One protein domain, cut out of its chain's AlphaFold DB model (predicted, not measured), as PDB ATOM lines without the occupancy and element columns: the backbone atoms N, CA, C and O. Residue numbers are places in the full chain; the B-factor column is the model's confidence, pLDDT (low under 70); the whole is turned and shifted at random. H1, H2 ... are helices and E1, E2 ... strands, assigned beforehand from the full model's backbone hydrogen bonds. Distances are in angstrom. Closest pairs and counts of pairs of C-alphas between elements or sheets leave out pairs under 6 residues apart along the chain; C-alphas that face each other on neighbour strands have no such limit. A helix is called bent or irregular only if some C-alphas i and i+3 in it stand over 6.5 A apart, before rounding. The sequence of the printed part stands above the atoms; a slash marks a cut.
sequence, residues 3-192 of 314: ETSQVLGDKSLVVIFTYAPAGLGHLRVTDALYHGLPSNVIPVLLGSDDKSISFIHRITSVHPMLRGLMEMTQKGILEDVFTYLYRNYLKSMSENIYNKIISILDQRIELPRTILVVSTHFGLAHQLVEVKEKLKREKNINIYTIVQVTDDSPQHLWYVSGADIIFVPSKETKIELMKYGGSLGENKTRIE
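This is residues 3 to 192 of the 314 residues of an uncharacterized protein of Candidatus Gottesmanbacteria bacterium CG11_big_fil_rev_8_21_14_0_20_37_11 (UniProt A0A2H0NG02). A twisted sheet of six parallel strands is the core, with H6, H7 and H8 on one face and H2 on the other, making three layers. Away from the sheet, H3, H4 and H5 make an open three-sided bracket, with H4 as its far side and H5 coming back to H7. There are 190 printed residues, with eight named helices and six named strands in the order H1 E1 H2 E2 H3 H4 H5 H6 E3 H7 E4 E5 H8 E6; the sheet runs E2 E1 E3 E4 E5 E6, and the class is mixed, helices and strands. The whole is compact, with a radius of gyration of the C-alphas of 16.9 A and spans of 52 by 35 by 31 A.

Start at E1, residues 13 to 19, between its parallel neighbours E2, residues 44 to 47, and E3, residues 114 to 119; N 17 and O 44, and N 116 and O 14, are each 2.8 A apart, within hydrogen-bond range. Go on to E4, residues 142 to 148, E5, residues 165 to 168, and edge strand E6, residues 190 to 192, where N 117 and O 144, N 167 and O 147, and N 166 and O 190 are each at 2.8 A. Three strand-helix-strand units, parallel neighbour strands with a helix between, have right-handed crossovers: E1 and E2 with H2, residues 24 to 35; E3 and E4 with H7, residues 122 to 139; E5 and E6 with H8, residues 171 to 183. H7 and H8 are on the same face, at heights of 8.5 A and 9.8 A over the sheet; H2 is on the opposite face at 8.4 A. H7 is irregular, with C-alphas 130 and 133 7.1 A apart. H6, residues 94 to 106, is on the sheet and touches H7, closest at the C-alphas of Ser 94 and Gln 127, 4.6 A. H5, residues 77 to 92, touches H7 with residues 87 to 92 alone, closest at the C-alphas of Lys 91 and Gln 127, 5.1 A. H4, residues 64 to 73, touches H5 only at the corner, closest at the C-alphas of Thr 73 and Glu 79, 4.6 A; it touches H3, residues 51 to 62, only at the corner too, closest at those of Thr 60 and Arg 67, 4.9 A. H1, residues 4 to 8, is only just not on the sheet, with 4 pairs of C-alphas within 10 A. Every O i to N i+4 pair is within hydrogen-bond range in H1 to H6 and H8, and 12 of 14 in H7.

Find C-alpha 4 at (53.935, 88.647, -4.708), where H1 begins. From C-alpha 122 at (40.504, 101.991, 12.458) H7 runs 24.7 A; H5 measures 23.2 A, E4 19.6 A and E1 19.5 A. E6 ends at C-alpha 192, (36.070, 92.135, 0.624).

The two C-alphas farthest apart, of Met 65 and Ile 109, are 52.6 A apart. The printed part has no cut, and the link E4 to E5, residues 149 to 164, is long. Look for low confidence, pLDDT under 70, at residues 21 to 23, 48 to 77 and 187.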
ATOM      1  N   GLU A   3      55.168  87.612  -9.239       79.38
ATOM      2  CA  GLU A   3      55.205  86.950  -7.934       79.38
ATOM      3  C   GLU A   3      55.057  87.995  -6.819       79.38
ATOM      4  O   GLU A   3      55.716  89.033  -6.829       79.38
ATOM      5  N   THR A   4      54.196  87.732  -5.834       80.31
ATOM      6  CA  THR A   4      53.935  88.647  -4.708       80.31
ATOM      7  C   THR A   4      55.216  89.043  -3.962       80.31
ATOM      8  O   THR A   4      55.342  90.182  -3.520       80.31
ATOM      9  N   SER A   5      56.191  88.134  -3.879       79.19
ATOM     10  CA  SER A   5      57.521  88.378  -3.307       79.19
ATOM     11  C   SER A   5      58.319  89.445  -4.059       79.19
ATOM     12  O   SER A   5      59.028  90.228  -3.429       79.19
ATOM     13  N   GLN A   6      58.180  89.512  -5.387       83.12
ATOM     14  CA  GLN A   6      58.853  90.508  -6.219       83.12
ATOM     15  C   GLN A   6      58.255  91.899  -6.006       83.12
ATOM     16  O   GLN A   6      58.998  92.866  -5.902       83.12
ATOM     17  N   VAL A   7      56.925  92.000  -5.886       87.50
ATOM     18  CA  VAL A   7      56.251  93.287  -5.643       87.50
ATOM     19  C   VAL A   7      56.534  93.800  -4.233       87.50
ATOM     20  O   VAL A   7      56.902  94.958  -4.064       87.50
ATOM     21  N   LEU A   8      56.368  92.951  -3.214       87.75
ATOM     22  CA  LEU A   8      56.543  93.364  -1.818       87.75
ATOM     23  C   LEU A   8      58.010  93.629  -1.452       87.75
ATOM     24  O   LEU A   8      58.273  94.407  -0.539       87.75
ATOM     25  N   GLY A   9      58.950  92.985  -2.150       84.81
ATOM     26  CA  GLY A   9      60.390  93.164  -1.961       84.81
ATOM     27  C   GLY A   9      61.003  94.338  -2.727       84.81
ATOM     28  O   GLY A   9      62.211  94.554  -2.617       84.81
ATOM     29  N   ASP A  10      60.220  95.075  -3.519       88.81
ATOM     30  CA  ASP A  10      60.707  96.235  -4.268       88.81
ATOM     31  C   ASP A  10      61.104  97.367  -3.305       88.81
ATOM     32  O   ASP A  10      60.315  97.798  -2.468       88.81
ATOM     33  N   LYS A  11      62.327  97.894  -3.441       85.94
ATOM     34  CA  LYS A  11      62.838  98.989  -2.595       85.94
ATOM     35  C   LYS A  11      62.037 100.284  -2.734       85.94
ATOM     36  O   LYS A  11      62.042 101.109  -1.822       85.94
ATOM     37  N   SER A  12      61.361 100.474  -3.865       90.81
ATOM     38  CA  SER A  12      60.492 101.623  -4.113       90.81
ATOM     39  C   SER A  12      59.147 101.530  -3.384       90.81
ATOM     40  O   SER A  12      58.409 102.522  -3.364       90.81
ATOM     41  N   LEU A  13      58.853 100.381  -2.762       93.00
ATOM     42  CA  LEU A  13      57.699 100.139  -1.914       93.00
ATOM     43  C   LEU A  13      58.105 100.092  -0.435       93.00
ATOM     44  O   LEU A  13      59.013  99.374  -0.026       93.00
ATOM     45  N   VAL A  14      57.359 100.812   0.399       93.62
ATOM     46  CA  VAL A  14      57.437 100.681   1.859       93.62
ATOM     47  C   VAL A  14      56.146 100.093   2.387       93.62
ATOM     48  O   VAL A  14      55.077 100.655   2.173       93.62
ATOM     49  N   VAL A  15      56.253  98.987   3.119       94.19
ATOM     50  CA  VAL A  15      55.124  98.390   3.835       94.19
ATOM     51  C   VAL A  15      55.088  98.940   5.258       94.19
ATOM     52  O   VAL A  15      56.096  98.895   5.964       94.19
ATOM     53  N   ILE A  16      53.940  99.457   5.686       93.75
ATOM     54  CA  ILE A  16      53.704  99.954   7.045       93.75
ATOM     55  C   ILE A  16      52.537  99.180   7.652       93.75
ATOM     56  O   ILE A  16      51.440  99.180   7.099       93.75
ATOM     57  N   PHE A  17      52.750  98.567   8.814       92.62
ATOM     58  CA  PHE A  17      51.667  98.034   9.631       92.62
ATOM     59  C   PHE A  17      51.302  99.026  10.720       92.62
ATOM     60  O   PHE A  17      52.151  99.415  11.524       92.62
ATOM     61  N   THR A  18      50.028  99.403  10.777       88.75
ATOM     62  CA  THR A  18      49.510 100.221  11.872       88.75
ATOM     63  C   THR A  18      48.656  99.394  12.811       88.75
ATOM     64  O   THR A  18      47.693  98.763  12.375       88.75
ATOM     65  N   TYR A  19      48.993  99.417  14.101       80.81
ATOM     66  CA  TYR A  19      48.373  98.563  15.112       80.81
ATOM     67  C   TYR A  19      48.099  99.318  16.416       80.81
ATOM     68  O   TYR A  19      48.726 100.339  16.711       80.81
ATOM     69  N   ALA A  20      47.157  98.804  17.208       75.25
ATOM     70  CA  ALA A  20      46.959  99.244  18.583       75.25
ATOM     71  C   ALA A  20      47.761  98.365  19.553       75.25
ATOM     72  O   ALA A  20      47.707  97.139  19.446       75.25
ATOM     73  N   PRO A  21      48.446  98.959  20.548       62.31
ATOM     74  CA  PRO A  21      49.155  98.202  21.581       62.31
ATOM     75  C   PRO A  21      48.205  97.505  22.572       62.31
ATOM     76  O   PRO A  21      48.654  96.714  23.397       62.31
ATOM     77  N   ALA A  22      46.903  97.806  22.515       59.84
ATOM     78  CA  ALA A  22      45.866  97.205  23.340       59.84
ATOM     79  C   ALA A  22      44.853  96.452  22.462       59.84
ATOM     80  O   ALA A  22      44.410  96.972  21.440       59.84
ATOM     81  N   GLY A  23      44.466  95.249  22.898       64.25
ATOM     82  CA  GLY A  23      43.502  94.384  22.211       64.25
ATOM     83  C   GLY A  23      44.166  93.184  21.530       64.25
ATOM     84  O   GLY A  23      44.988  93.339  20.628       64.25
ATOM     85  N   LEU A  24      43.786  91.973  21.953       71.06
ATOM     86  CA  LEU A  24      44.364  90.716  21.454       71.06
ATOM     87  C   LEU A  24      44.163  90.540  19.941       71.06
ATOM     88  O   LEU A  24      45.076  90.076  19.264       71.06
ATOM     89  N   GLY A  25      43.014  90.964  19.402       75.56
ATOM     90  CA  GLY A  25      42.716  90.874  17.967       75.56
ATOM     91  C   GLY A  25      43.695  91.672  17.102       75.56
ATOM     92  O   GLY A  25      44.268  91.124  16.162       75.56
ATOM     93  N   HIS A  26      43.960  92.935  17.459       81.25
ATOM     94  CA  HIS A  26      44.900  93.792  16.728       81.25
ATOM     95  C   HIS A  26      46.316  93.217  16.728       81.25
ATOM     96  O   HIS A  26      46.958  93.171  15.678       81.25
ATOM     97  N   LEU A  27      46.791  92.755  17.889       78.44
ATOM     98  CA  LEU A  27      48.126  92.174  18.025       78.44
ATOM     99  C   LEU A  27      48.245  90.864  17.241       78.44
ATOM    100  O   LEU A  27      49.170  90.732  16.447       78.44
ATOM    101  N   ARG A  28      47.283  89.942  17.387       83.62
ATOM    102  CA  ARG A  28      47.268  88.645  16.686       83.62
ATOM    103  C   ARG A  28      47.283  88.819  15.170       83.62
ATOM    104  O   ARG A  28      48.092  88.200  14.490       83.62
ATOM    105  N   VAL A  29      46.409  89.676  14.643       87.56
ATOM    106  CA  VAL A  29      46.291  89.887  13.195       87.56
ATOM    107  C   VAL A  29      47.514  90.613  12.636       87.56
ATOM    108  O   VAL A  29      48.026  90.222  11.590       87.56
ATOM    109  N   THR A  30      48.017  91.637  13.331       88.00
ATOM    110  CA  THR A  30      49.233  92.345  12.896       88.00
ATOM    111  C   THR A  30      50.428  91.397  12.869       88.00
ATOM    112  O   THR A  30      51.197  91.410  11.914       88.00
ATOM    113  N   ASP A  31      50.560  90.542  13.882       86.50
ATOM    114  CA  ASP A  31      51.645  89.571  13.970       86.50
ATOM    115  C   ASP A  31      51.563  88.489  12.892       86.50
ATOM    116  O   ASP A  31      52.574  88.141  12.283       86.50
ATOM    117  N   ALA A  32      50.354  87.997  12.613       88.94
ATOM    118  CA  ALA A  32      50.097  87.056  11.532       88.94
ATOM    119  C   ALA A  32      50.480  87.642  10.167       88.94
ATOM    120  O   ALA A  32      51.144  86.980   9.371       88.94
ATOM    121  N   LEU A  33      50.102  88.898   9.914       90.94
ATOM    122  CA  LEU A  33      50.469  89.611   8.691       90.94
ATOM    123  C   LEU A  33      51.980  89.843   8.606       90.94
ATOM    124  O   LEU A  33      52.558  89.622   7.548       90.94
ATOM    125  N   TYR A  34      52.619  90.239   9.710       90.88
ATOM    126  CA  TYR A  34      54.064  90.458   9.781       90.88
ATOM    127  C   TYR A  34      54.848  89.187   9.457       90.88
ATOM    128  O   TYR A  34      55.692  89.195   8.565       90.88
ATOM    129  N   HIS A  35      54.534  88.080  10.128       89.69
ATOM    130  CA  HIS A  35      55.218  86.805   9.916       89.69
ATOM    131  C   HIS A  35      54.802  86.101   8.617       89.69
ATOM    132  O   HIS A  35      55.492  85.187   8.174       89.69
ATOM    133  N   GLY A  36      53.685  86.510   8.009       88.75
ATOM    134  CA  GLY A  36      53.248  86.045   6.695       88.75
ATOM    135  C   GLY A  36      53.950  86.736   5.522       88.75
ATOM    136  O   GLY A  36      53.764  86.314   4.379       88.75
ATOM    137  N   LEU A  37      54.740  87.789   5.767       90.56
ATOM    138  CA  LEU A  37      55.501  88.455   4.714       90.56
ATOM    139  C   LEU A  37      56.680  87.593   4.226       90.56
ATOM    140  O   LEU A  37      57.270  86.838   5.000       90.56
ATOM    141  N   PRO A  38      57.081  87.741   2.949       89.50
ATOM    142  CA  PRO A  38      58.337  87.186   2.460       89.50
ATOM    143  C   PRO A  38      59.530  87.674   3.297       89.50
ATOM    144  O   PRO A  38      59.585  88.838   3.691       89.50
ATOM    145  N   SER A  39      60.521  86.808   3.524       86.00
ATOM    146  CA  SER A  39      61.662  87.072   4.422       86.00
ATOM    147  C   SER A  39      62.551  88.252   4.009       86.00
ATOM    148  O   SER A  39      63.320  88.760   4.822       86.00
ATOM    149  N   ASN A  40      62.457  88.697   2.758       86.19
ATOM    150  CA  ASN A  40      63.169  89.855   2.226       86.19
ATOM    151  C   ASN A  40      62.425  91.190   2.427       86.19
ATOM    152  O   ASN A  40      62.945  92.229   2.024       86.19
ATOM    153  N   VAL A  41      61.228  91.182   3.020       88.62
ATOM    154  CA  VAL A  41      60.413  92.380   3.259       88.62
ATOM    155  C   VAL A  41      60.522  92.784   4.722       88.62
ATOM    156  O   VAL A  41      60.177  92.017   5.615       88.62
ATOM    157  N   ILE A  42      60.968  94.015   4.973       86.75
ATOM    158  CA  ILE A  42      61.073  94.577   6.325       86.75
ATOM    159  C   ILE A  42      60.004  95.667   6.468       86.75
ATOM    160  O   ILE A  42      60.218  96.795   6.007       86.75
ATOM    161  N   PRO A  43      58.835  95.354   7.057       91.06
ATOM    162  CA  PRO A  43      57.781  96.338   7.241       91.06
ATOM    163  C   PRO A  43      58.116  97.281   8.402       91.06
ATOM    164  O   PRO A  43      58.828  96.927   9.344       91.06
ATOM    165  N   VAL A  44      57.551  98.485   8.366       90.25
ATOM    166  CA  VAL A  44      57.609  99.439   9.477       90.25
ATOM    167  C   VAL A  44      56.397  99.231  10.377       90.25
ATOM    168  O   VAL A  44      55.263  99.247   9.902       90.25
ATOM    169  N   LEU A  45      56.620  99.062  11.679       88.06
ATOM    170  CA  LEU A  45      55.547  98.985  12.670       88.06
ATOM    171  C   LEU A  45      55.267 100.377  13.237       88.06
ATOM    172  O   LEU A  45      56.148 101.010  13.814       88.06
ATOM    173  N   LEU A  46      54.033 100.846  13.090       84.88
ATOM    174  CA  LEU A  46      53.600 102.167  13.527       84.88
ATOM    175  C   LEU A  46      52.432 102.020  14.510       84.88
ATOM    176  O   LEU A  46      51.275 101.852  14.126       84.88
ATOM    177  N   GLY A  47      52.758 102.047  15.802       75.88
ATOM    178  CA  GLY A  47      51.780 101.928  16.882       75.88
ATOM    179  C   GLY A  47      50.977 103.211  17.112       75.88
ATOM    180  O   GLY A  47      51.463 104.325  16.869       75.88
ATOM    181  N   SER A  48      49.750 103.072  17.621       64.19
ATOM    182  CA  SER A  48      49.013 104.211  18.170       64.19
ATOM    183  C   SER A  48      49.601 104.609  19.531       64.19
ATOM    184  O   SER A  48      49.683 103.797  20.448       64.19
ATOM    185  N   ASP A  49      49.964 105.886  19.698       55.06
ATOM    186  CA  ASP A  49      50.338 106.456  21.012       55.06
ATOM    187  C   ASP A  49      49.101 106.758  21.877       55.06
ATOM    188  O   ASP A  49      49.153 107.519  22.848       55.06
ATOM    189  N   ASP A  50      47.946 106.215  21.493       50.31
ATOM    190  CA  ASP A  50      46.660 106.692  21.954       50.31
ATOM    191  C   ASP A  50      46.320 106.122  23.338       50.31
ATOM    192  O   ASP A  50      45.608 105.127  23.505       50.31
ATOM    193  N   LYS A  51      46.857 106.774  24.377       45.28
ATOM    194  CA  LYS A  51      46.565 106.475  25.789       45.28
ATOM    195  C   LYS A  51      45.066 106.585  26.105       45.28
ATOM    196  O   LYS A  51      44.611 105.964  27.068       45.28
ATOM    197  N   SER A  52      44.300 107.332  25.302       45.34
ATOM    198  CA  SER A  52      42.856 107.505  25.483       45.34
ATOM    199  C   SER A  52      42.075 106.221  25.180       45.34
ATOM    200  O   SER A  52      41.133 105.909  25.898       45.34
ATOM    201  N   ILE A  53      42.535 105.391  24.238       49.97
ATOM    202  CA  ILE A  53      41.915 104.103  23.888       49.97
ATOM    203  C   ILE A  53      42.091 103.086  25.015       49.97
ATOM    204  O   ILE A  53      41.137 102.425  25.418       49.97
ATOM    205  N   SER A  54      43.287 103.020  25.608       45.72
ATOM    206  CA  SER A  54      43.517 102.203  26.808       45.72
ATOM    207  C   SER A  54      42.661 102.669  27.988       45.72
ATOM    208  O   SER A  54      42.205 101.846  28.778       45.72
ATOM    209  N   PHE A  55      42.414 103.977  28.112       42.84
ATOM    210  CA  PHE A  55      41.556 104.546  29.149       42.84
ATOM    211  C   PHE A  55      40.070 104.260  28.898       42.84
ATOM    212  O   PHE A  55      39.397 103.806  29.819       42.84
ATOM    213  N   ILE A  56      39.580 104.431  27.665       51.62
ATOM    214  CA  ILE A  56      38.205 104.108  27.262       51.62
ATOM    215  C   ILE A  56      37.953 102.611  27.441       51.62
ATOM    216  O   ILE A  56      37.035 102.262  28.172       51.62
ATOM    217  N   HIS A  57      38.808 101.728  26.906       48.44
ATOM    218  CA  HIS A  57      38.691 100.278  27.118       48.44
ATOM    219  C   HIS A  57      38.747  99.893  28.599       48.44
ATOM    220  O   HIS A  57      38.010  99.009  29.031       48.44
ATOM    221  N   ARG A  58      39.603 100.543  29.399       48.88
ATOM    222  CA  ARG A  58      39.681 100.288  30.845       48.88
ATOM    223  C   ARG A  58      38.412 100.739  31.564       48.88
ATOM    224  O   ARG A  58      37.955 100.037  32.453       48.88
ATOM    225  N   ILE A  59      37.836 101.877  31.194       42.88
ATOM    226  CA  ILE A  59      36.619 102.410  31.815       42.88
ATOM    227  C   ILE A  59      35.388 101.595  31.417       42.88
ATOM    228  O   ILE A  59      34.592 101.233  32.285       42.88
ATOM    229  N   THR A  60      35.251 101.248  30.138       42.66
ATOM    230  CA  THR A  60      34.118 100.466  29.623       42.66
ATOM    231  C   THR A  60      34.159  99.014  30.092       42.66
ATOM    232  O   THR A  60      33.110  98.418  30.313       42.66
ATOM    233  N   SER A  61      35.349  98.459  30.342       37.06
ATOM    234  CA  SER A  61      35.496  97.112  30.915       37.06
ATOM    235  C   SER A  61      35.256  97.058  32.430       37.06
ATOM    236  O   SER A  61      35.019  95.976  32.960       37.06
ATOM    237  N   VAL A  62      35.331  98.193  33.142       43.84
ATOM    238  CA  VAL A  62      35.236  98.250  34.615       43.84
ATOM    239  C   VAL A  62      33.849  98.679  35.104       43.84
ATOM    240  O   VAL A  62      33.432  98.225  36.167       43.84
ATOM    241  N   HIS A  63      33.107  99.507  34.356       40.91
ATOM    242  CA  HIS A  63      31.797 100.008  34.790       40.91
ATOM    243  C   HIS A  63      30.631  99.404  33.974       40.91
ATOM    244  O   HIS A  63      30.465  99.763  32.806       40.91
ATOM    245  N   PRO A  64      29.754  98.573  34.577       40.72
ATOM    246  CA  PRO A  64      28.614  97.944  33.890       40.72
ATOM    247  C   PRO A  64      27.661  98.940  33.209       40.72
ATOM    248  O   PRO A  64      27.139  98.672  32.134       40.72
ATOM    249  N   MET A  65      27.479 100.124  33.806       35.44
ATOM    250  CA  MET A  65      26.645 101.201  33.257       35.44
ATOM    251  C   MET A  65      27.248 101.825  31.988       35.44
ATOM    252  O   MET A  65      26.532 102.102  31.031       35.44
ATOM    253  N   LEU A  66      28.572 102.021  31.964       42.66
ATOM    254  CA  LEU A  66      29.289 102.546  30.797       42.66
ATOM    255  C   LEU A  66      29.406 101.497  29.694       42.66
ATOM    256  O   LEU A  66      29.369 101.859  28.527       42.66
ATOM    257  N   ARG A  67      29.485 100.212  30.055       44.91
ATOM    258  CA  ARG A  67      29.390  99.090  29.119       44.91
ATOM    259  C   ARG A  67      28.028  99.048  28.424       44.91
ATOM    260  O   ARG A  67      27.999  98.978  27.206       44.91
ATOM    261  N   GLY A  68      26.930  99.194  29.170       43.53
ATOM    262  CA  GLY A  68      25.580  99.288  28.598       43.53
ATOM    263  C   GLY A  68      25.389 100.520  27.705       43.53
ATOM    264  O   GLY A  68      24.847 100.402  26.614       43.53
ATOM    265  N   LEU A  69      25.908 101.687  28.110       45.78
ATOM    266  CA  LEU A  69      25.930 102.888  27.262       45.78
ATOM    267  C   LEU A  69      26.774 102.690  25.993       45.78
ATOM    268  O   LEU A  69      26.354 103.123  24.926       45.78
ATOM    269  N   MET A  70      27.922 102.008  26.080       52.69
ATOM    270  CA  MET A  70      28.760 101.733  24.910       52.69
ATOM    271  C   MET A  70      28.141 100.700  23.965       52.69
ATOM    272  O   MET A  70      28.140 100.914  22.758       52.69
ATOM    273  N   GLU A  71      27.568  99.620  24.496       50.06
ATOM    274  CA  GLU A  71      26.830  98.613  23.722       50.06
ATOM    275  C   GLU A  71      25.609  99.249  23.024       50.06
ATOM    276  O   GLU A  71      25.297  98.903  21.885       50.06
ATOM    277  N   MET A  72      24.971 100.253  23.645       42.97
ATOM    278  CA  MET A  72      23.928 101.076  23.014       42.97
ATOM    279  C   MET A  72      24.467 102.027  21.933       42.97
ATOM    280  O   MET A  72      23.759 102.304  20.971       42.97
ATOM    281  N   THR A  73      25.707 102.520  22.046       49.19
ATOM    282  CA  THR A  73      26.373 103.298  20.976       49.19
ATOM    283  C   THR A  73      26.992 102.431  19.881       49.19
ATOM    284  O   THR A  73      27.515 102.975  18.921       49.19
ATOM    285  N   GLN A  74      26.957 101.104  20.015       50.69
ATOM    286  CA  GLN A  74      27.435 100.147  19.011       50.69
ATOM    287  C   GLN A  74      26.306  99.625  18.107       50.69
ATOM    288  O   GLN A  74      26.535  98.680  17.354       50.69
ATOM    289  N   LYS A  75      25.080 100.170  18.231       57.22
ATOM    290  CA  LYS A  75      23.942  99.860  17.352       57.22
ATOM    291  C   LYS A  75      23.036 101.079  17.131       57.22
ATOM    292  O   LYS A  75      22.504 101.653  18.078       57.22
ATOM    293  N   GLY A  76      22.747 101.395  15.868       64.38
ATOM    294  CA  GLY A  76      21.672 102.317  15.470       64.38
ATOM    295  C   GLY A  76      22.067 103.800  15.430       64.38
ATOM    296  O   GLY A  76      23.230 104.144  15.290       64.38
ATOM    297  N   ILE A  77      21.096 104.714  15.545       66.31
ATOM    298  CA  ILE A  77      21.296 106.158  15.267       66.31
ATOM    299  C   ILE A  77      22.370 106.805  16.163       66.31
ATOM    300  O   ILE A  77      23.086 107.708  15.733       66.31
ATOM    301  N   LEU A  78      22.507 106.355  17.415       71.75
ATOM    302  CA  LEU A  78      23.536 106.874  18.324       71.75
ATOM    303  C   LEU A  78      24.951 106.473  17.889       71.75
ATOM    304  O   LEU A  78      25.879 107.263  18.060       71.75
ATOM    305  N   GLU A  79      25.102 105.289  17.294       80.06
ATOM    306  CA  GLU A  79      26.357 104.848  16.686       80.06
ATOM    307  C   GLU A  79      26.745 105.754  15.522       80.06
ATOM    308  O   GLU A  79      27.899 106.162  15.432       80.06
ATOM    309  N   ASP A  80      25.789 106.128  14.670       81.25
ATOM    310  CA  ASP A  80      26.045 107.004  13.525       81.25
ATOM    311  C   ASP A  80      26.560 108.377  13.963       81.25
ATOM    312  O   ASP A  80      27.562 108.865  13.433       81.25
ATOM    313  N   VAL A  81      25.913 108.984  14.964       79.50
ATOM    314  CA  VAL A  81      26.312 110.292  15.507       79.50
ATOM    315  C   VAL A  81      27.692 110.208  16.153       79.50
ATOM    316  O   VAL A  81      28.557 111.041  15.873       79.50
ATOM    317  N   PHE A  82      27.919 109.197  16.995       81.69
ATOM    318  CA  PHE A  82      29.214 108.997  17.636       81.69
ATOM    319  C   PHE A  82      30.318 108.766  16.601       81.69
ATOM    320  O   PHE A  82      31.347 109.438  16.638       81.69
ATOM    321  N   THR A  83      30.079 107.874  15.640       83.06
ATOM    322  CA  THR A  83      31.015 107.544  14.562       83.06
ATOM    323  C   THR A  83      31.351 108.780  13.742       83.06
ATOM    324  O   THR A  83      32.525 109.034  13.481       83.06
ATOM    325  N   TYR A  84      30.356 109.597  13.387       85.31
ATOM    326  CA  TYR A  84      30.570 110.842  12.656       85.31
ATOM    327  C   TYR A  84      31.472 111.821  13.426       85.31
ATOM    328  O   TYR A  84      32.472 112.302  12.886       85.31
ATOM    329  N   LEU A  85      31.156 112.090  14.698       81.38
ATOM    330  CA  LEU A  85      31.938 113.001  15.539       81.38
ATOM    331  C   LEU A  85      33.364 112.482  15.756       81.38
ATOM    332  O   LEU A  85      34.332 113.228  15.592       81.38
ATOM    333  N   TYR A  86      33.500 111.194  16.073       81.81
ATOM    334  CA  TYR A  86      34.791 110.569  16.328       81.81
ATOM    335  C   TYR A  86      35.658 110.508  15.067       81.81
ATOM    336  O   TYR A  86      36.850 110.803  15.127       81.81
ATOM    337  N   ARG A  87      35.069 110.228  13.898       85.81
ATOM    338  CA  ARG A  87      35.761 110.279  12.603       85.81
ATOM    339  C   ARG A  87      36.344 111.662  12.332       85.81
ATOM    340  O   ARG A  87      37.500 111.768  11.936       85.81
ATOM    341  N   ASN A  88      35.565 112.719  12.558       85.81
ATOM    342  CA  ASN A  88      36.032 114.090  12.344       85.81
ATOM    343  C   ASN A  88      37.159 114.469  13.314       85.81
ATOM    344  O   ASN A  88      38.129 115.103  12.904       85.81
ATOM    345  N   TYR A  89      37.068 114.030  14.573       83.06
ATOM    346  CA  TYR A  89      38.150 114.181  15.546       83.06
ATOM    347  C   TYR A  89      39.428 113.440  15.120       83.06
ATOM    348  O   TYR A  89      40.517 114.001  15.155       83.06
ATOM    349  N   LEU A  90      39.316 112.195  14.647       85.69
ATOM    350  CA  LEU A  90      40.473 111.446  14.157       85.69
ATOM    351  C   LEU A  90      41.135 112.148  12.970       85.69
ATOM    352  O   LEU A  90      42.356 112.282  12.949       85.69
ATOM    353  N   LYS A  91      40.343 112.643  12.013       85.62
ATOM    354  CA  LYS A  91      40.851 113.384  10.849       85.62
ATOM    355  C   LYS A  91      41.588 114.664  11.239       85.62
ATOM    356  O   LYS A  91      42.630 114.954  10.654       85.62
ATOM    357  N   SER A  92      41.117 115.397  12.250       84.19
ATOM    358  CA  SER A  92      41.800 116.614  12.714       84.19
ATOM    359  C   SER A  92      43.146 116.337  13.397       84.19
ATOM    360  O   SER A  92      44.000 117.218  13.449       84.19
ATOM    361  N   MET A  93      43.384 115.103  13.854       84.50
ATOM    362  CA  MET A  93      44.658 114.662  14.439       84.50
ATOM    363  C   MET A  93      45.664 114.090  13.424       84.50
ATOM    364  O   MET A  93      46.724 113.589  13.812       84.50
ATOM    365  N   SER A  94      45.356 114.147  12.129       89.94
ATOM    366  CA  SER A  94      46.159 113.533  11.063       89.94
ATOM    367  C   SER A  94      47.566 114.131  10.895       89.94
ATOM    368  O   SER A  94      48.478 113.445  10.438       89.94
ATOM    369  N   GLU A  95      47.818 115.359  11.352       90.19
ATOM    370  CA  GLU A  95      49.152 115.970  11.237       90.19
ATOM    371  C   GLU A  95      50.228 115.182  12.011       90.19
ATOM    372  O   GLU A  95      51.368 115.052  11.567       90.19
ATOM    373  N   ASN A  96      49.856 114.559  13.134       87.25
ATOM    374  CA  ASN A  96      50.771 113.703  13.885       87.25
ATOM    375  C   ASN A  96      51.166 112.454  13.087       87.25
ATOM    376  O   ASN A  96      52.330 112.051  13.124       87.25
ATOM    377  N   ILE A  97      50.221 111.841  12.359       90.25
ATOM    378  CA  ILE A  97      50.533 110.671  11.528       90.25
ATOM    379  C   ILE A  97      51.372 111.071  10.316       90.25
ATOM    380  O   ILE A  97      52.313 110.358   9.973       90.25
ATOM    381  N   TYR A  98      51.091 112.238   9.727       92.56
ATOM    382  CA  TYR A  98      51.892 112.810   8.649       92.56
ATOM    383  C   TYR A  98      53.357 112.950   9.080       92.56
ATOM    384  O   TYR A  98      54.240 112.371   8.451       92.56
ATOM    385  N   ASN A  99      53.612 113.622  10.207       91.69
ATOM    386  CA  ASN A  99      54.967 113.841  10.718       91.69
ATOM    387  C   ASN A  99      55.698 112.531  11.045       91.69
ATOM    388  O   ASN A  99      56.893 112.405  10.779       91.69
ATOM    389  N   LYS A 100      54.987 111.527  11.574       90.62
ATOM    390  CA  LYS A 100      55.560 110.192  11.803       90.62
ATOM    391  C   LYS A 100      55.962 109.507  10.500       90.62
ATOM    392  O   LYS A 100      57.047 108.936  10.439       90.62
ATOM    393  N   ILE A 101      55.125 109.580   9.462       91.50
ATOM    394  CA  ILE A 101      55.463 109.036   8.142       91.50
ATOM    395  C   ILE A 101      56.679 109.759   7.570       91.50
ATOM    396  O   ILE A 101      57.610 109.091   7.141       91.50
ATOM    397  N   ILE A 102      56.711 111.092   7.610       92.94
ATOM    398  CA  ILE A 102      57.866 111.862   7.132       92.94
ATOM    399  C   ILE A 102      59.144 111.448   7.863       92.94
ATOM    400  O   ILE A 102      60.124 111.125   7.207       92.94
ATOM    401  N   SER A 103      59.110 111.326   9.191       90.44
ATOM    402  CA  SER A 103      60.260 110.857   9.974       90.44
ATOM    403  C   SER A 103      60.738 109.456   9.556       90.44
ATOM    404  O   SER A 103      61.938 109.227   9.413       90.44
ATOM    405  N   ILE A 104      59.815 108.524   9.282       88.81
ATOM    406  CA  ILE A 104      60.149 107.188   8.756       88.81
ATOM    407  C   ILE A 104      60.805 107.279   7.371       88.81
ATOM    408  O   ILE A 104      61.705 106.497   7.063       88.81
ATOM    409  N   LEU A 105      60.338 108.191   6.519       89.00
ATOM    410  CA  LEU A 105      60.874 108.386   5.173       89.00
ATOM    411  C   LEU A 105      62.252 109.055   5.197       89.00
ATOM    412  O   LEU A 105      63.128 108.630   4.453       89.00
ATOM    413  N   ASP A 106      62.463 110.032   6.076       88.25
ATOM    414  CA  ASP A 106      63.726 110.765   6.215       88.25
ATOM    415  C   ASP A 106      64.864 109.874   6.747       88.25
ATOM    416  O   ASP A 106      66.038 110.139   6.502       88.25
ATOM    417  N   GLN A 107      64.532 108.783   7.442       86.19
ATOM    418  CA  GLN A 107      65.502 107.773   7.885       86.19
ATOM    419  C   GLN A 107      65.969 106.836   6.761       86.19
ATOM    420  O   GLN A 107      66.869 106.019   6.975       86.19
ATOM    421  N   ARG A 108      65.363 106.904   5.569       84.56
ATOM    422  CA  ARG A 108      65.703 106.032   4.440       84.56
ATOM    423  C   ARG A 108      66.695 106.708   3.503       84.56
ATOM    424  O   ARG A 108      66.601 107.892   3.213       84.56
ATOM    425  N   ILE A 109      67.621 105.904   2.980       82.88
ATOM    426  CA  ILE A 109      68.605 106.345   1.979       82.88
ATOM    427  C   ILE A 109      67.910 106.663   0.647       82.88
ATOM    428  O   ILE A 109      68.248 107.636  -0.021       82.88
ATOM    429  N   GLU A 110      66.928 105.843   0.267       85.31
ATOM    430  CA  GLU A 110      66.142 106.006  -0.955       85.31
ATOM    431  C   GLU A 110      64.695 106.363  -0.602       85.31
ATOM    432  O   GLU A 110      64.046 105.680   0.198       85.31
ATOM    433  N   LEU A 111      64.183 107.427  -1.225       87.69
ATOM    434  CA  LEU A 111      62.781 107.816  -1.109       87.69
ATOM    435  C   LEU A 111      61.904 106.830  -1.897       87.69
ATOM    436  O   LEU A 111      62.114 106.652  -3.102       87.69
ATOM    437  N   PRO A 112      60.904 106.205  -1.258       92.56
ATOM    438  CA  PRO A 112      60.015 105.287  -1.947       92.56
ATOM    439  C   PRO A 112      59.054 106.033  -2.867       92.56
ATOM    440  O   PRO A 112      58.694 107.183  -2.627       92.56
ATOM    441  N   ARG A 113      58.582 105.346  -3.906       93.75
ATOM    442  CA  ARG A 113      57.517 105.845  -4.793       93.75
ATOM    443  C   ARG A 113      56.134 105.496  -4.260       93.75
ATOM    444  O   ARG A 113      55.154 106.180  -4.568       93.75
ATOM    445  N   THR A 114      56.057 104.422  -3.476       95.56
ATOM    446  CA  THR A 114      54.804 103.870  -2.983       95.56
ATOM    447  C   THR A 114      54.924 103.471  -1.520       95.56
ATOM    448  O   THR A 114      55.911 102.874  -1.095       95.56
ATOM    449  N   ILE A 115      53.883 103.764  -0.749       95.38
ATOM    450  CA  ILE A 115      53.689 103.247   0.600       95.38
ATOM    451  C   ILE A 115      52.433 102.382   0.584       95.38
ATOM    452  O   ILE A 115      51.360 102.836   0.192       95.38
ATOM    453  N   LEU A 116      52.563 101.138   1.029       96.25
ATOM    454  CA  LEU A 116      51.443 100.262   1.333       96.25
ATOM    455  C   LEU A 116      51.246 100.247   2.843       96.25
ATOM    456  O   LEU A 116      52.087  99.741   3.580       96.25
ATOM    457  N   VAL A 117      50.123 100.780   3.301       95.75
ATOM    458  CA  VAL A 117      49.745 100.761   4.707       95.75
ATOM    459  C   VAL A 117      48.675  99.709   4.922       95.75
ATOM    460  O   VAL A 117      47.631  99.745   4.279       95.75
ATOM    461  N   VAL A 118      48.918  98.786   5.845       95.50
ATOM    462  CA  VAL A 118      47.939  97.792   6.279       95.50
ATOM    463  C   VAL A 118      47.590  98.089   7.731       95.50
ATOM    464  O   VAL A 118      48.406  97.916   8.638       95.50
ATOM    465  N   SER A 119      46.375  98.585   7.939       94.06
ATOM    466  CA  SER A 119      45.901  99.014   9.245       94.06
ATOM    467  C   SER A 119      44.977  97.994   9.869       94.06
ATOM    468  O   SER A 119      43.895  97.729   9.353       94.06
ATOM    469  N   THR A 120      45.371  97.496  11.037       91.06
ATOM    470  CA  THR A 120      44.475  96.756  11.924       91.06
ATOM    471  C   THR A 120      43.754  97.687  12.894       91.06
ATOM    472  O   THR A 120      42.893  97.226  13.623       91.06
ATOM    473  N   HIS A 121      44.062  98.990  12.919       89.19
ATOM    474  CA  HIS A 121      43.468  99.962  13.839       89.19
ATOM    475  C   HIS A 121      42.698 101.056  13.086       89.19
ATOM    476  O   HIS A 121      43.297 101.933  12.453       89.19
ATOM    477  N   PHE A 122      41.366 101.056  13.195       88.75
ATOM    478  CA  PHE A 122      40.504 101.991  12.458       88.75
ATOM    479  C   PHE A 122      40.870 103.466  12.696       88.75
ATOM    480  O   PHE A 122      40.876 104.253  11.754       88.75
ATOM    481  N   GLY A 123      41.263 103.845  13.920       88.19
ATOM    482  CA  GLY A 123      41.628 105.230  14.235       88.19
ATOM    483  C   GLY A 123      42.837 105.740  13.443       88.19
ATOM    484  O   GLY A 123      42.817 106.851  12.919       88.19
ATOM    485  N   LEU A 124      43.858 104.889  13.287       89.44
ATOM    486  CA  LEU A 124      45.035 105.222  12.480       89.44
ATOM    487  C   LEU A 124      44.686 105.195  10.994       89.44
ATOM    488  O   LEU A 124      45.159 106.043  10.249       89.44
ATOM    489  N   ALA A 125      43.816 104.277  10.562       93.06
ATOM    490  CA  ALA A 125      43.364 104.224   9.175       93.06
ATOM    491  C   ALA A 125      42.654 105.520   8.741       93.06
ATOM    492  O   ALA A 125      42.972 106.051   7.678       93.06
ATOM    493  N   HIS A 126      41.756 106.069   9.572       93.06
ATOM    494  CA  HIS A 126      41.098 107.357   9.300       93.06
ATOM    495  C   HIS A 126      42.103 108.509   9.185       93.06
ATOM    496  O   HIS A 126      42.004 109.316   8.264       93.06
ATOM    497  N   GLN A 127      43.098 108.564  10.075       92.94
ATOM    498  CA  GLN A 127      44.175 109.560  10.011       92.94
ATOM    499  C   GLN A 127      45.030 109.409   8.747       92.94
ATOM    500  O   GLN A 127      45.382 110.397   8.111       92.94
ATOM    501  N   LEU A 128      45.358 108.170   8.375       92.88
ATOM    502  CA  LEU A 128      46.197 107.855   7.223       92.88
ATOM    503  C   LEU A 128      45.550 108.257   5.908       92.88
ATOM    504  O   LEU A 128      46.232 108.794   5.040       92.88
ATOM    505  N   VAL A 129      44.248 108.006   5.753       93.94
ATOM    506  CA  VAL A 129      43.540 108.390   4.531       93.94
ATOM    507  C   VAL A 129      43.557 109.904   4.330       93.94
ATOM    508  O   VAL A 129      43.768 110.357   3.207       93.94
ATOM    509  N   GLU A 130      43.427 110.678   5.408       93.31
ATOM    510  CA  GLU A 130      43.454 112.144   5.350       93.31
ATOM    511  C   GLU A 130      44.800 112.685   4.831       93.31
ATOM    512  O   GLU A 130      44.846 113.666   4.091       93.31
ATOM    513  N   VAL A 131      45.914 112.011   5.141       93.69
ATOM    514  CA  VAL A 131      47.252 112.469   4.728       93.69
ATOM    515  C   VAL A 131      47.682 111.977   3.343       93.69
ATOM    516  O   VAL A 131      48.698 112.460   2.836       93.69
ATOM    517  N   LYS A 132      46.933 111.061   2.698       93.31
ATOM    518  CA  LYS A 132      47.288 110.473   1.385       93.31
ATOM    519  C   LYS A 132      47.555 111.546   0.332       93.31
ATOM    520  O   LYS A 132      48.615 111.561  -0.290       93.31
ATOM    521  N   GLU A 133      46.615 112.476   0.164       91.50
ATOM    522  CA  GLU A 133      46.712 113.530  -0.853       91.50
ATOM    523  C   GLU A 133      47.778 114.579  -0.513       91.50
ATOM    524  O   GLU A 133      48.395 115.160  -1.407       91.50
ATOM    525  N   LYS A 134      48.042 114.820   0.777       93.00
ATOM    526  CA  LYS A 134      49.140 115.695   1.209       93.00
ATOM    527  C   LYS A 134      50.494 115.081   0.836       93.00
ATOM    528  O   LYS A 134      51.282 115.727   0.153       93.00
ATOM    529  N   LEU A 135      50.722 113.812   1.182       92.56
ATOM    530  CA  LEU A 135      51.966 113.095   0.870       92.56
ATOM    531  C   LEU A 135      52.189 112.939  -0.638       92.56
ATOM    532  O   LEU A 135      53.308 113.125  -1.121       92.56
ATOM    533  N   LYS A 136      51.121 112.690  -1.400       94.06
ATOM    534  CA  LYS A 136      51.192 112.649  -2.860       94.06
ATOM    535  C   LYS A 136      51.611 113.991  -3.455       94.06
ATOM    536  O   LYS A 136      52.495 114.019  -4.304       94.06
ATOM    537  N   ARG A 137      51.023 115.103  -3.005       94.62
ATOM    538  CA  ARG A 137      51.353 116.442  -3.521       94.62
ATOM    539  C   ARG A 137      52.749 116.910  -3.122       94.62
ATOM    540  O   ARG A 137      53.451 117.475  -3.949       94.62
ATOM    541  N   GLU A 138      53.149 116.685  -1.873       94.00
ATOM    542  CA  GLU A 138      54.387 117.256  -1.326       94.00
ATOM    543  C   GLU A 138      55.625 116.393  -1.585       94.00
ATOM    544  O   GLU A 138      56.728 116.923  -1.705       94.00
ATOM    545  N   LYS A 139      55.465 115.067  -1.659       91.12
ATOM    546  CA  LYS A 139      56.587 114.124  -1.795       91.12
ATOM    547  C   LYS A 139      56.521 113.276  -3.064       91.12
ATOM    548  O   LYS A 139      57.450 112.517  -3.318       91.12
ATOM    549  N   ASN A 140      55.461 113.406  -3.868       93.88
ATOM    550  CA  ASN A 140      55.205 112.556  -5.038       93.88
ATOM    551  C   ASN A 140      55.171 111.054  -4.690       93.88
ATOM    552  O   ASN A 140      55.626 110.207  -5.460       93.88
ATOM    553  N   ILE A 141      54.641 110.729  -3.507       94.38
ATOM    554  CA  ILE A 141      54.532 109.359  -2.998       94.38
ATOM    555  C   ILE A 141      53.076 108.913  -3.074       94.38
ATOM    556  O   ILE A 141      52.184 109.569  -2.537       94.38
ATOM    557  N   ASN A 142      52.830 107.771  -3.714       94.62
ATOM    558  CA  ASN A 142      51.504 107.161  -3.726       94.62
ATOM    559  C   ASN A 142      51.298 106.330  -2.464       94.62
ATOM    560  O   ASN A 142      52.185 105.582  -2.060       94.62
ATOM    561  N   ILE A 143      50.117 106.422  -1.864       95.12
ATOM    562  CA  ILE A 143      49.784 105.663  -0.660       95.12
ATOM    563  C   ILE A 143      48.581 104.787  -0.951       95.12
ATOM    564  O   ILE A 143      47.570 105.275  -1.451       95.12
ATOM    565  N   TYR A 144      48.700 103.513  -0.603       96.00
ATOM    566  CA  TYR A 144      47.595 102.570  -0.560       96.00
ATOM    567  C   TYR A 144      47.293 102.242   0.896       96.00
ATOM    568  O   TYR A 144      48.186 101.834   1.633       96.00
ATOM    569  N   THR A 145      46.045 102.415   1.309       95.81
ATOM    570  CA  THR A 145      45.566 102.130   2.659       95.81
ATOM    571  C   THR A 145      44.620 100.942   2.602       95.81
ATOM    572  O   THR A 145      43.503 101.034   2.091       95.81
ATOM    573  N   ILE A 146      45.081  99.831   3.159       96.31
ATOM    574  CA  ILE A 146      44.311  98.622   3.415       96.31
ATOM    575  C   ILE A 146      43.838  98.670   4.863       96.31
ATOM    576  O   ILE A 146      44.636  98.907   5.770       96.31
ATOM    577  N   VAL A 147      42.557  98.409   5.094       95.50
ATOM    578  CA  VAL A 147      42.010  98.239   6.443       95.50
ATOM    579  C   VAL A 147      41.685  96.774   6.652       95.50
ATOM    580  O   VAL A 147      40.908  96.202   5.897       95.50
ATOM    581  N   GLN A 148      42.269  96.167   7.675       94.88
ATOM    582  CA  GLN A 148      41.962  94.814   8.105       94.88
ATOM    583  C   GLN A 148      41.113  94.899   9.371       94.88
ATOM    584  O   GLN A 148      41.624  95.225  10.443       94.88
ATOM    585  N   VAL A 149      39.815  94.614   9.251       91.44
ATOM    586  CA  VAL A 149      38.912  94.560  10.405       91.44
ATOM    587  C   VAL A 149      39.304  93.376  11.289       91.44
ATOM    588  O   VAL A 149      39.596  92.288  10.788       91.44
ATOM    589  N   THR A 150      39.350  93.611  12.602       85.50
ATOM    590  CA  THR A 150      39.777  92.634  13.622       85.50
ATOM    591  C   THR A 150      38.690  92.321  14.659       85.50
ATOM    592  O   THR A 150      39.006  91.756  15.702       85.50
ATOM    593  N   ASP A 151      37.449  92.748  14.415       77.62
ATOM    594  CA  ASP A 151      36.274  92.515  15.266       77.62
ATOM    595  C   ASP A 151      35.132  91.961  14.400       77.62
ATOM    596  O   ASP A 151      34.935  92.410  13.268       77.62
ATOM    597  N   ASP A 152      34.387  90.989  14.925       71.38
ATOM    598  CA  ASP A 152      33.233  90.395  14.242       71.38
ATOM    599  C   ASP A 152      32.006  91.313  14.290       71.38
ATOM    600  O   ASP A 152      31.082  91.183  13.486       71.38
ATOM    601  N   SER A 153      32.006  92.281  15.207       76.12
ATOM    602  CA  SER A 153      30.935  93.258  15.356       76.12
ATOM    603  C   SER A 153      31.018  94.307  14.240       76.12
ATOM    604  O   SER A 153      32.066  94.944  14.089       76.12
ATOM    605  N   PRO A 154      29.935  94.559  13.480       81.50
ATOM    606  CA  PRO A 154      29.935  95.479  12.343       81.50
ATOM    607  C   PRO A 154      29.899  96.959  12.756       81.50
ATOM    608  O   PRO A 154      29.040  97.711  12.317       81.50
ATOM    609  N   GLN A 155      30.838  97.388  13.601       86.62
ATOM    610  CA  GLN A 155      30.887  98.766  14.082       86.62
ATOM    611  C   GLN A 155      31.177  99.725  12.923       86.62
ATOM    612  O   GLN A 155      32.170  99.561  12.206       86.62
ATOM    613  N   HIS A 156      30.369 100.773  12.779       91.06
ATOM    614  CA  HIS A 156      30.462 101.742  11.682       91.06
ATOM    615  C   HIS A 156      31.821 102.458  11.608       91.06
ATOM    616  O   HIS A 156      32.258 102.867  10.532       91.06
ATOM    617  N   LEU A 157      32.551 102.536  12.726       89.50
ATOM    618  CA  LEU A 157      33.920 103.063  12.789       89.50
ATOM    619  C   LEU A 157      34.915 102.343  11.874       89.50
ATOM    620  O   LEU A 157      35.887 102.965  11.430       89.50
ATOM    621  N   TRP A 158      34.676 101.067  11.565       92.38
ATOM    622  CA  TRP A 158      35.494 100.296  10.629       92.38
ATOM    623  C   TRP A 158      35.308 100.716   9.170       92.38
ATOM    624  O   TRP A 158      36.146 100.381   8.330       92.38
ATOM    625  N   TYR A 159      34.263 101.485   8.853       94.12
ATOM    626  CA  TYR A 159      34.105 102.071   7.532       94.12
ATOM    627  C   TYR A 159      35.032 103.281   7.356       94.12
ATOM    628  O   TYR A 159      34.710 104.419   7.707       94.12
ATOM    629  N   VAL A 160      36.209 103.032   6.786       93.69
ATOM    630  CA  VAL A 160      37.199 104.070   6.486       93.69
ATOM    631  C   VAL A 160      37.021 104.549   5.051       93.69
ATOM    632  O   VAL A 160      37.476 103.931   4.087       93.69
ATOM    633  N   SER A 161      36.342 105.680   4.906       92.44
ATOM    634  CA  SER A 161      36.150 106.343   3.618       92.44
ATOM    635  C   SER A 161      37.478 106.772   3.007       92.44
ATOM    636  O   SER A 161      38.241 107.465   3.674       92.44
ATOM    637  N   GLY A 162      37.748 106.362   1.764       92.19
ATOM    638  CA  GLY A 162      38.999 106.637   1.041       92.19
ATOM    639  C   GLY A 162      40.130 105.622   1.280       92.19
ATOM    640  O   GLY A 162      41.223 105.775   0.718       92.19
ATOM    641  N   ALA A 163      39.872 104.569   2.065       95.62
ATOM    642  CA  ALA A 163      40.680 103.355   2.009       95.62
ATOM    643  C   ALA A 163      40.561 102.706   0.620       95.62
ATOM    644  O   ALA A 163      39.514 102.774  -0.025       95.62
ATOM    645  N   ASP A 164      41.632 102.071   0.152       95.94
ATOM    646  CA  ASP A 164      41.647 101.413  -1.158       95.94
ATOM    647  C   ASP A 164      40.911 100.072  -1.107       95.94
ATOM    648  O   ASP A 164      40.251  99.671  -2.067       95.94
ATOM    649  N   ILE A 165      40.991  99.390   0.038       96.50
ATOM    650  CA  ILE A 165      40.237  98.172   0.320       96.50
ATOM    651  C   ILE A 165      40.057  97.985   1.831       96.50
ATOM    652  O   ILE A 165      40.959  98.269   2.622       96.50
ATOM    653  N   ILE A 166      38.889  97.485   2.223       96.56
ATOM    654  CA  ILE A 166      38.584  97.044   3.585       96.56
ATOM    655  C   ILE A 166      38.349  95.533   3.548       96.56
ATOM    656  O   ILE A 166      37.452  95.054   2.854       96.56
ATOM    657  N   PHE A 167      39.141  94.781   4.300       96.50
ATOM    658  CA  PHE A 167      38.930  93.360   4.530       96.50
ATOM    659  C   PHE A 167      38.113  93.153   5.797       96.50
ATOM    660  O   PHE A 167      38.463  93.668   6.859       96.50
ATOM    661  N   VAL A 168      37.034  92.386   5.677       94.38
ATOM    662  CA  VAL A 168      36.111  92.078   6.773       94.38
ATOM    663  C   VAL A 168      36.016  90.570   7.004       94.38
ATOM    664  O   VAL A 168      36.111  89.806   6.042       94.38
ATOM    665  N   PRO A 169      35.777  90.126   8.248       90.94
ATOM    666  CA  PRO A 169      35.772  88.703   8.594       90.94
ATOM    667  C   PRO A 169      34.555  87.947   8.057       90.94
ATOM    668  O   PRO A 169      34.607  86.732   7.872       90.94
ATOM    669  N   SER A 170      33.445  88.645   7.796       91.19
ATOM    670  CA  SER A 170      32.173  88.014   7.456       91.19
ATOM    671  C   SER A 170      31.388  88.782   6.390       91.19
ATOM    672  O   SER A 170      31.576  89.980   6.156       91.19
ATOM    673  N   LYS A 171      30.456  88.074   5.739       92.75
ATOM    674  CA  LYS A 171      29.497  88.682   4.803       92.75
ATOM    675  C   LYS A 171      28.553  89.658   5.503       92.75
ATOM    676  O   LYS A 171      28.183  90.655   4.896       92.75
ATOM    677  N   GLU A 172      28.183  89.375   6.748       91.50
ATOM    678  CA  GLU A 172      27.323  90.245   7.553       91.50
ATOM    679  C   GLU A 172      28.002  91.596   7.791       91.50
ATOM    680  O   GLU A 172      27.450  92.633   7.429       91.50
ATOM    681  N   THR A 173      29.262  91.580   8.239       91.50
ATOM    682  CA  THR A 173      30.073  92.792   8.402       91.50
ATOM    683  C   THR A 173      30.204  93.568   7.092       91.50
ATOM    684  O   THR A 173      30.076  94.790   7.086       91.50
ATOM    685  N   LYS A 174      30.400  92.879   5.955       94.19
ATOM    686  CA  LYS A 174      30.435  93.528   4.632       94.19
ATOM    687  C   LYS A 174      29.137  94.274   4.333       94.19
ATOM    688  O   LYS A 174      29.196  95.422   3.903       94.19
ATOM    689  N   ILE A 175      27.988  93.628   4.524       94.12
ATOM    690  CA  ILE A 175      26.674  94.197   4.197       94.12
ATOM    691  C   ILE A 175      26.397  95.437   5.049       94.12
ATOM    692  O   ILE A 175      26.033  96.475   4.497       94.12
ATOM    693  N   GLU A 176      26.622  95.357   6.361       92.44
ATOM    694  CA  GLU A 176      26.377  96.482   7.269       92.44
ATOM    695  C   GLU A 176      27.307  97.668   6.977       92.44
ATOM    696  O   GLU A 176      26.839  98.794   6.811       92.44
ATOM    697  N   LEU A 177      28.610  97.431   6.777       93.12
ATOM    698  CA  LEU A 177      29.539  98.512   6.430       93.12
ATOM    699  C   LEU A 177      29.247  99.122   5.051       93.12
ATOM    700  O   LEU A 177      29.403 100.328   4.874       93.12
ATOM    701  N   MET A 178      28.799  98.328   4.072       93.94
ATOM    702  CA  MET A 178      28.356  98.858   2.776       93.94
ATOM    703  C   MET A 178      27.100  99.723   2.916       93.94
ATOM    704  O   MET A 178      27.010 100.778   2.292       93.94
ATOM    705  N   LYS A 179      26.136  99.304   3.743       92.88
ATOM    706  CA  LYS A 179      24.917 100.073   4.021       92.88
ATOM    707  C   LYS A 179      25.246 101.406   4.692       92.88
ATOM    708  O   LYS A 179      24.722 102.435   4.268       92.88
ATOM    709  N   TYR A 180      26.142 101.393   5.678       91.50
ATOM    710  CA  TYR A 180      26.634 102.606   6.324       91.50
ATOM    711  C   TYR A 180      27.398 103.515   5.345       91.50
ATOM    712  O   TYR A 180      27.114 104.704   5.243       91.50
ATOM    713  N   GLY A 181      28.294 102.962   4.523       91.88
ATOM    714  CA  GLY A 181      28.946 103.724   3.451       91.88
ATOM    715  C   GLY A 181      27.958 104.375   2.477       91.88
ATOM    716  O   GLY A 181      28.167 105.502   2.019       91.88
ATOM    717  N   GLY A 182      26.842 103.692   2.214       90.88
ATOM    718  CA  GLY A 182      25.755 104.190   1.382       90.88
ATOM    719  C   GLY A 182      24.986 105.340   2.009       90.88
ATOM    720  O   GLY A 182      24.679 106.299   1.301       90.88
ATOM    721  N   SER A 183      24.726 105.294   3.318       89.69
ATOM    722  CA  SER A 183      24.052 106.392   4.026       89.69
ATOM    723  C   SER A 183      24.904 107.664   4.078       89.69
ATOM    724  O   SER A 183      24.355 108.764   4.090       89.69
ATOM    725  N   LEU A 184      26.232 107.529   4.021       86.81
ATOM    726  CA  LEU A 184      27.171 108.649   3.925       86.81
ATOM    727  C   LEU A 184      27.320 109.219   2.504       86.81
ATOM    728  O   LEU A 184      27.955 110.257   2.328       86.81
ATOM    729  N   GLY A 185      26.780 108.552   1.477       84.88
ATOM    730  CA  GLY A 185      27.031 108.899   0.072       84.88
ATOM    731  C   GLY A 185      28.455 108.562  -0.400       84.88
ATOM    732  O   GLY A 185      28.901 109.044  -1.442       84.88
ATOM    733  N   GLU A 186      29.178 107.724   0.347       78.69
ATOM    734  CA  GLU A 186      30.613 107.460   0.191       78.69
ATOM    735  C   GLU A 186      30.908 106.057  -0.392       78.69
ATOM    736  O   GLU A 186      32.007 105.547  -0.226       78.69
ATOM    737  N   ASN A 187      29.977 105.455  -1.150       64.56
ATOM    738  CA  ASN A 187      29.976 104.068  -1.689       64.56
ATOM    739  C   ASN A 187      31.160 103.601  -2.575       64.56
ATOM    740  O   ASN A 187      31.051 102.614  -3.300       64.56
ATOM    741  N   LYS A 188      32.296 104.293  -2.569       79.81
ATOM    742  CA  LYS A 188      33.436 104.020  -3.450       79.81
ATOM    743  C   LYS A 188      34.441 103.032  -2.858       79.81
ATOM    744  O   LYS A 188      35.218 102.455  -3.614       79.81
ATOM    745  N   THR A 189      34.441 102.831  -1.542       91.62
ATOM    746  CA  THR A 189      35.416 101.952  -0.885       91.62
ATOM    747  C   THR A 189      35.109 100.482  -1.164       91.62
ATOM    748  O   THR A 189      34.020  99.990  -0.863       91.62
ATOM    749  N   ARG A 190      36.087  99.755  -1.712       95.25
ATOM    750  CA  ARG A 190      35.972  98.314  -1.949       95.25
ATOM    751  C   ARG A 190      36.013  97.562  -0.619       95.25
ATOM    752  O   ARG A 190      36.947  97.739   0.155       95.25
ATOM    753  N   ILE A 191      35.040  96.685  -0.378       96.12
ATOM    754  CA  ILE A 191      35.000  95.824   0.814       96.12
ATOM    755  C   ILE A 191      35.022  94.360   0.381       96.12
ATOM    756  O   ILE A 191      34.189  93.945  -0.429       96.12
ATOM    757  N   GLU A 192      35.940  93.563   0.923       96.88
ATOM    758  CA  GLU A 192      36.070  92.135   0.624       96.88
ATOM    759  C   GLU A 192      36.040  91.276   1.881       96.88
ATOM    760  O   GLU A 192      36.545  91.663   2.930       96.88
TER     761      GLU A 192